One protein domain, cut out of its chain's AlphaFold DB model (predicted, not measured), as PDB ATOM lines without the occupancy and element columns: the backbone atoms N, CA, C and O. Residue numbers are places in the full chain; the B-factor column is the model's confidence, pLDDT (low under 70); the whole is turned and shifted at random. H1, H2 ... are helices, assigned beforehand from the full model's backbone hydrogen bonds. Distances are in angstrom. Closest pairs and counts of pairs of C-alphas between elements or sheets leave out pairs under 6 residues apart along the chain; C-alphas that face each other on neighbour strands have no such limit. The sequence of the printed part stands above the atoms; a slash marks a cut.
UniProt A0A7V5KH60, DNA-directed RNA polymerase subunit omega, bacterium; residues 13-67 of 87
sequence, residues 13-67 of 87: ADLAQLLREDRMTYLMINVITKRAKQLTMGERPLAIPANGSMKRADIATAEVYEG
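AT A GLANCE: This is residues 13 to 67 of the 87 residues of the protein "DNA-directed RNA polymerase subunit omega" of bacterium (UniProt A0A7V5KH60). A long helix, H2, runs along the length of the domain, with two shorter helices on one side of it: H1 packs on its first residues and H3 slants across it, H1 and H3 also meeting. A wide loop, residues 41 to 55, leads from H2 to H3. The printed part has 55 residues with three named helices, H1, H2, H3 in order, and no named strand: all helix. It is compact, with a radius of gyration of the C-alphas of 10.6 A and spans of 28 by 21 by 14 A.

IN THESE COORDINATES: H1, residues 15 to 20, begins with C-alpha 15 at (45.372, 180.525, 92.922) and measures 8.6 A. H2, residues 25 to 40, measures 22.3 A. H3, residues 56 to 65, measures 14.2 A and ends with C-alpha 65 at (43.719, 185.553, 87.843).

HOW THE PARTS SIT: H1 touches H2, with residues 25 to 28 of H2 alone, at a steep tilt of 61 degrees, opposite ways; their closest C-alphas, Leu 19 and Met 28, are 6.8 A apart. H2 touches H3 at a steep tilt of 53 degrees, opposite ways, closest at the C-alphas of Ala 36 and Arg 56, 4.8 A. H1 touches H3, about perpendicular at 86 degrees, closest at the C-alphas of Ala 16 and Tyr 65, 4.5 A. In H1, H2 and H3 every O i to N i+4 pair is within hydrogen-bond range.

THE WHOLE: The farthest C-alphas, Glu 21 and Gly 42, are 30.3 A apart. The printed part has no cut; the link H1 to H2 is tight, H2 to H3 long. No printed residue is under pLDDT 70.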
ATOM      1  N   ALA A  13      44.867 176.997  98.768       71.56
ATOM      2  CA  ALA A  13      45.423 178.303  98.449       71.56
ATOM      3  C   ALA A  13      44.669 178.978  97.290       71.56
ATOM      4  O   ALA A  13      44.437 178.366  96.246       71.56
ATOM      5  N   ASP A  14      44.367 180.271  97.447       87.88
ATOM      6  CA  ASP A  14      43.816 181.105  96.377       87.88
ATOM      7  C   ASP A  14      44.828 181.210  95.223       87.88
ATOM      8  O   ASP A  14      45.871 181.866  95.324       87.88
ATOM      9  N   LEU A  15      44.513 180.554  94.104       88.94
ATOM     10  CA  LEU A  15      45.372 180.525  92.922       88.94
ATOM     11  C   LEU A  15      45.599 181.920  92.342       88.94
ATOM     12  O   LEU A  15      46.674 182.191  91.805       88.94
ATOM     13  N   ALA A  16      44.611 182.808  92.460       90.81
ATOM     14  CA  ALA A  16      44.733 184.170  91.976       90.81
ATOM     15  C   ALA A  16      45.769 184.938  92.801       90.81
ATOM     16  O   ALA A  16      46.613 185.639  92.239       90.81
ATOM     17  N   GLN A  17      45.749 184.768  94.126       91.56
ATOM     18  CA  GLN A  17      46.758 185.340  95.012       91.56
ATOM     19  C   GLN A  17      48.152 184.775  94.715       91.56
ATOM     20  O   GLN A  17      49.094 185.550  94.550       91.56
ATOM     21  N   LEU A  18      48.284 183.450  94.583       90.19
ATOM     22  CA  LEU A  18      49.566 182.812  94.264       90.19
ATOM     23  C   LEU A  18      50.166 183.341  92.957       90.19
ATOM     24  O   LEU A  18      51.358 183.639  92.910       90.19
ATOM     25  N   LEU A  19      49.338 183.499  91.921       88.06
ATOM     26  CA  LEU A  19      49.774 184.036  90.636       88.06
ATOM     27  C   LEU A  19      50.221 185.503  90.744       88.06
ATOM     28  O   LEU A  19      51.246 185.864  90.174       88.06
ATOM     29  N   ARG A  20      49.477 186.348  91.474       89.75
ATOM     30  CA  ARG A  20      49.824 187.772  91.664       89.75
ATOM     31  C   ARG A  20      51.124 187.968  92.442       89.75
ATOM     32  O   ARG A  20      51.841 188.927  92.185       89.75
ATOM     33  N   GLU A  21      51.404 187.082  93.389       92.81
ATOM     34  CA  GLU A  21      52.594 187.134  94.244       92.81
ATOM     35  C   GLU A  21      53.797 186.377  93.652       92.81
ATOM     36  O   GLU A  21      54.820 186.254  94.323       92.81
ATOM     37  N   ASP A  22      53.669 185.839  92.431       89.69
ATOM     38  CA  ASP A  22      54.654 184.965  91.773       89.69
ATOM     39  C   ASP A  22      55.154 183.826  92.684       89.69
ATOM     40  O   ASP A  22      56.330 183.455  92.726       89.69
ATOM     41  N   ARG A  23      54.233 183.256  93.470       89.88
ATOM     42  CA  ARG A  23      54.508 182.108  94.334       89.88
ATOM     43  C   ARG A  23      54.097 180.824  93.639       89.88
ATOM     44  O   ARG A  23      53.096 180.749  92.932       89.88
ATOM     45  N   MET A  24      54.854 179.760  93.904       87.44
ATOM     46  CA  MET A  24      54.575 178.425  93.363       87.44
ATOM     47  C   MET A  24      54.471 178.422  91.825       87.44
ATOM     48  O   MET A  24      53.637 177.719  91.255       87.44
ATOM     49  N   THR A  25      55.342 179.167  91.142       90.00
ATOM     50  CA  THR A  25      55.315 179.387  89.686       90.00
ATOM     51  C   THR A  25      55.207 178.082  88.886       90.00
ATOM     52  O   THR A  25      54.410 177.984  87.956       90.00
ATOM     53  N   TYR A  26      55.914 177.018  89.287       91.81
ATOM     54  CA  TYR A  26      55.809 175.707  88.628       91.81
ATOM     55  C   TYR A  26      54.423 175.057  88.756       91.81
ATOM     56  O   TYR A  26      53.965 174.388  87.828       91.81
ATOM     57  N   LEU A  27      53.736 175.246  89.885       90.12
ATOM     58  CA  LEU A  27      52.351 174.807  90.036       90.12
ATOM     59  C   LEU A  27      51.446 175.613  89.101       90.12
ATOM     60  O   LEU A  27      50.660 175.010  88.376       90.12
ATOM     61  N   MET A  28      51.598 176.940  89.061       93.12
ATOM     62  CA  MET A  28      50.802 177.808  88.186       93.12
ATOM     63  C   MET A  28      50.982 177.451  86.707       93.12
ATOM     64  O   MET A  28      49.994 177.294  85.990       93.12
ATOM     65  N   ILE A  29      52.218 177.203  86.265       94.31
ATOM     66  CA  ILE A  29      52.514 176.727  84.905       94.31
ATOM     67  C   ILE A  29      51.753 175.431  84.612       94.31
ATOM     68  O   ILE A  29      51.120 175.305  83.561       94.31
ATOM     69  N   ASN A  30      51.767 174.470  85.541       94.12
ATOM     70  CA  ASN A  30      51.057 173.205  85.370       94.12
ATOM     71  C   ASN A  30      49.534 173.391  85.309       94.12
ATOM     72  O   ASN A  30      48.877 172.748  84.489       94.12
ATOM     73  N   VAL A  31      48.974 174.269  86.141       94.12
ATOM     74  CA  VAL A  31      47.539 174.594  86.162       94.12
ATOM     75  C   VAL A  31      47.113 175.216  84.840       94.12
ATOM     76  O   VAL A  31      46.219 174.683  84.181       94.12
ATOM     77  N   ILE A  32      47.801 176.278  84.411       96.38
ATOM     78  CA  ILE A  32      47.508 177.002  83.168       96.38
ATOM     79  C   ILE A  32      47.643 176.061  81.971       96.38
ATOM     80  O   ILE A  32      46.751 176.000  81.128       96.38
ATOM     81  N   THR A  33      48.709 175.260  81.915       97.56
ATOM     82  CA  THR A  33      48.939 174.319  80.807       97.56
ATOM     83  C   THR A  33      47.855 173.245  80.748       97.56
ATOM     84  O   THR A  33      47.314 172.948  79.678       97.56
ATOM     85  N   LYS A  34      47.494 172.664  81.899       96.38
ATOM     86  CA  LYS A  34      46.437 171.652  81.974       96.38
ATOM     87  C   LYS A  34      45.089 172.238  81.561       96.38
ATOM     88  O   LYS A  34      44.374 171.606  80.783       96.38
ATOM     89  N   ARG A  35      44.760 173.441  82.032       97.44
ATOM     90  CA  ARG A  35      43.503 174.107  81.693       97.44
ATOM     91  C   ARG A  35      43.446 174.521  80.223       97.44
ATOM     92  O   ARG A  35      42.445 174.274  79.560       97.44
ATOM     93  N   ALA A  36      44.537 175.037  79.665       98.25
ATOM     94  CA  ALA A  36      44.629 175.335  78.238       98.25
ATOM     95  C   ALA A  36      44.368 174.085  77.379       98.25
ATOM     96  O   ALA A  36      43.652 174.159  76.380       98.25
ATOM     97  N   LYS A  37      44.875 172.915  77.795       98.25
ATOM     98  CA  LYS A  37      44.579 171.633  77.137       98.25
ATOM     99  C   LYS A  37      43.090 171.271  77.201       98.25
ATOM    100  O   LYS A  37      42.549 170.824  76.195       98.25
ATOM    101  N   GLN A  38      42.427 171.483  78.337       97.44
ATOM    102  CA  GLN A  38      40.982 171.260  78.480       97.44
ATOM    103  C   GLN A  38      40.160 172.152  77.540       97.44
ATOM    104  O   GLN A  38      39.261 171.670  76.853       97.44
ATOM    105  N   LEU A  39      40.521 173.432  77.434       97.94
ATOM    106  CA  LEU A  39      39.883 174.359  76.496       97.94
ATOM    107  C   LEU A  39      40.092 173.929  75.034       97.94
ATOM    108  O   LEU A  39      39.181 174.035  74.216       97.94
ATOM    109  N   THR A  40      41.274 173.403  74.694       97.81
ATOM    110  CA  THR A  40      41.537 172.809  73.370       97.81
ATOM    111  C   THR A  40      40.664 171.580  73.107       97.81
ATOM    112  O   THR A  40      40.250 171.364  71.973       97.81
ATOM    113  N   MET A  41      40.338 170.803  74.142       98.00
ATOM    114  CA  MET A  41      39.426 169.654  74.061       98.00
ATOM    115  C   MET A  41      37.941 170.051  73.977       98.00
ATOM    116  O   MET A  41      37.086 169.174  73.912       98.00
ATOM    117  N   GLY A  42      37.626 171.350  73.952       96.94
ATOM    118  CA  GLY A  42      36.264 171.858  73.792       96.94
ATOM    119  C   GLY A  42      35.552 172.200  75.101       96.94
ATOM    120  O   GLY A  42      34.367 172.532  75.065       96.94
ATOM    121  N   GLU A  43      36.239 172.161  76.249       97.25
ATOM    122  CA  GLU A  43      35.666 172.712  77.479       97.25
ATOM    123  C   GLU A  43      35.394 174.216  77.332       97.25
ATOM    124  O   GLU A  43      36.132 174.952  76.669       97.25
ATOM    125  N   ARG A  44      34.312 174.683  77.962       96.94
ATOM    126  CA  ARG A  44      33.905 176.089  77.890       96.94
ATOM    127  C   ARG A  44      34.814 176.967  78.759       96.94
ATOM    128  O   ARG A  44      35.163 176.547  79.867       96.94
ATOM    129  N   PRO A  45      35.166 178.175  78.288       97.44
ATOM    130  CA  PRO A  45      35.880 179.149  79.100       97.44
ATOM    131  C   PRO A  45      34.981 179.701  80.213       97.44
ATOM    132  O   PRO A  45      33.775 179.860  80.028       97.44
ATOM    133  N   LEU A  46      35.585 180.011  81.357       97.25
ATOM    134  CA  LEU A  46      34.946 180.607  82.534       97.25
ATOM    135  C   LEU A  46      35.202 182.121  82.617       97.25
ATOM    136  O   LEU A  46      34.434 182.852  83.243       97.25
ATOM    137  N   ALA A  47      36.272 182.599  81.985       96.31
ATOM    138  CA  ALA A  47      36.642 184.005  81.848       96.31
ATOM    139  C   ALA A  47      37.125 184.287  80.426       96.31
ATOM    140  O   ALA A  47      37.553 183.374  79.718       96.31
ATOM    141  N   ILE A  48      37.087 185.557  80.028       95.50
ATOM    142  CA  ILE A  48      37.685 186.033  78.782       95.50
ATOM    143  C   ILE A  48      38.715 187.105  79.149       95.50
ATOM    144  O   ILE A  48      38.365 188.036  79.874       95.50
ATOM    145  N   PRO A  49      39.966 187.004  78.664       96.00
ATOM    146  CA  PRO A  49      40.984 188.015  78.912       96.00
ATOM    147  C   PRO A  49      40.515 189.412  78.493       96.00
ATOM    148  O   PRO A  49      39.941 189.578  77.417       96.00
ATOM    149  N   ALA A  50      40.833 190.435  79.292       93.06
ATOM    150  CA  ALA A  50      40.450 191.823  79.003       93.06
ATOM    151  C   ALA A  50      40.993 192.342  77.656       93.06
ATOM    152  O   ALA A  50      40.400 193.221  77.040       93.06
ATOM    153  N   ASN A  51      42.105 191.776  77.175       92.81
ATOM    154  CA  ASN A  51      42.680 192.091  75.866       92.81
ATOM    155  C   ASN A  51      41.961 191.398  74.687       92.81
ATOM    156  O   ASN A  51      42.404 191.530  73.549       92.81
ATOM    157  N   GLY A  52      40.901 190.626  74.945       94.38
ATOM    158  CA  GLY A  52      40.136 189.900  73.930       94.38
ATOM    159  C   GLY A  52      40.863 188.704  73.307       94.38
ATOM    160  O   GLY A  52      40.385 188.153  72.316       94.38
ATOM    161  N   SER A  53      42.017 188.287  73.843       96.44
ATOM    162  CA  SER A  53      42.759 187.153  73.293       96.44
ATOM    163  C   SER A  53      41.961 185.854  73.399       96.44
ATOM    164  O   SER A  53      41.486 185.472  74.467       96.44
ATOM    165  N   MET A  54      41.892 185.127  72.283       95.38
ATOM    166  CA  MET A  54      41.260 183.805  72.202       95.38
ATOM    167  C   MET A  54      42.267 182.653  72.315       95.38
ATOM    168  O   MET A  54      41.906 181.481  72.159       95.38
ATOM    169  N   LYS A  55      43.546 182.954  72.587       97.56
ATOM    170  CA  LYS A  55      44.551 181.918  72.849       97.56
ATOM    171  C   LYS A  55      44.192 181.190  74.142       97.56
ATOM    172  O   LYS A  55      43.907 181.805  75.164       97.56
ATOM    173  N   ARG A  56      44.245 179.855  74.117       97.88
ATOM    174  CA  ARG A  56      43.811 179.020  75.253       97.88
ATOM    175  C   ARG A  56      44.635 179.249  76.521       97.88
ATOM    176  O   ARG A  56      44.080 179.184  77.609       97.88
ATOM    177  N   ALA A  57      45.928 179.535  76.376       97.25
ATOM    178  CA  ALA A  57      46.799 179.878  77.498       97.25
ATOM    179  C   ALA A  57      46.409 181.218  78.141       97.25
ATOM    180  O   ALA A  57      46.351 181.306  79.365       97.25
ATOM    181  N   ASP A  58      46.075 182.227  77.334       97.75
ATOM    182  CA  ASP A  58      45.670 183.548  77.829       97.75
ATOM    183  C   ASP A  58      44.330 183.453  78.567       97.75
ATOM    184  O   ASP A  58      44.202 183.959  79.678       97.75
ATOM    185  N   ILE A  59      43.366 182.718  78.000       98.38
ATOM    186  CA  ILE A  59      42.083 182.415  78.651       98.38
ATOM    187  C   ILE A  59      42.311 181.700  79.987       98.38
ATOM    188  O   ILE A  59      41.807 182.150  81.009       98.38
ATOM    189  N   ALA A  60      43.096 180.618  80.002       97.81
ATOM    190  CA  ALA A  60      43.390 179.880  81.229       97.81
ATOM    191  C   ALA A  60      44.076 180.762  82.289       97.81
ATOM    192  O   ALA A  60      43.778 180.648  83.472       97.81
ATOM    193  N   THR A  61      44.963 181.668  81.871       96.88
ATOM    194  CA  THR A  61      45.621 182.624  82.774       96.88
ATOM    195  C   THR A  61      44.617 183.620  83.356       96.88
ATOM    196  O   THR A  61      44.651 183.878  84.557       96.88
ATOM    197  N   ALA A  62      43.687 184.135  82.545       97.38
ATOM    198  CA  ALA A  62      42.613 185.006  83.020       97.38
ATOM    199  C   ALA A  62      41.687 184.287  84.015       97.38
ATOM    200  O   ALA A  62      41.352 184.849  85.051       97.38
ATOM    201  N   GLU A  63      41.337 183.022  83.759       97.56
ATOM    202  CA  GLU A  63      40.544 182.214  84.694       97.56
ATOM    203  C   GLU A  63      41.248 182.029  86.050       97.56
ATOM    204  O   GLU A  63      40.590 182.115  87.087       97.56
ATOM    205  N   VAL A  64      42.573 181.811  86.060       96.00
ATOM    206  CA  VAL A  64      43.364 181.765  87.306       96.00
ATOM    207  C   VAL A  64      43.348 183.123  88.004       96.00
ATOM    208  O   VAL A  64      43.072 183.191  89.196       96.00
ATOM    209  N   TYR A  65      43.623 184.206  87.276       94.75
ATOM    210  CA  TYR A  65      43.719 185.553  87.843       94.75
ATOM    211  C   TYR A  65      42.392 186.051  88.445       94.75
ATOM    212  O   TYR A  65      42.390 186.765  89.452       94.75
ATOM    213  N   GLU A  66      41.269 185.652  87.846       94.81
ATOM    214  CA  GLU A  66      39.913 185.929  88.332       94.81
ATOM    215  C   GLU A  66      39.448 184.966  89.439       94.81
ATOM    216  O   GLU A  66      38.328 185.105  89.926       94.81
ATOM    217  N   GLY A  67      40.273 183.991  89.843       93.75
ATOM    218  CA  GLY A  67      39.945 183.049  90.919       93.75
ATOM    219  C   GLY A  67      38.857 182.037  90.550       93.75
ATOM    220  O   GLY A  67      38.142 181.553  91.418       93.75
TER     221      GLY A  67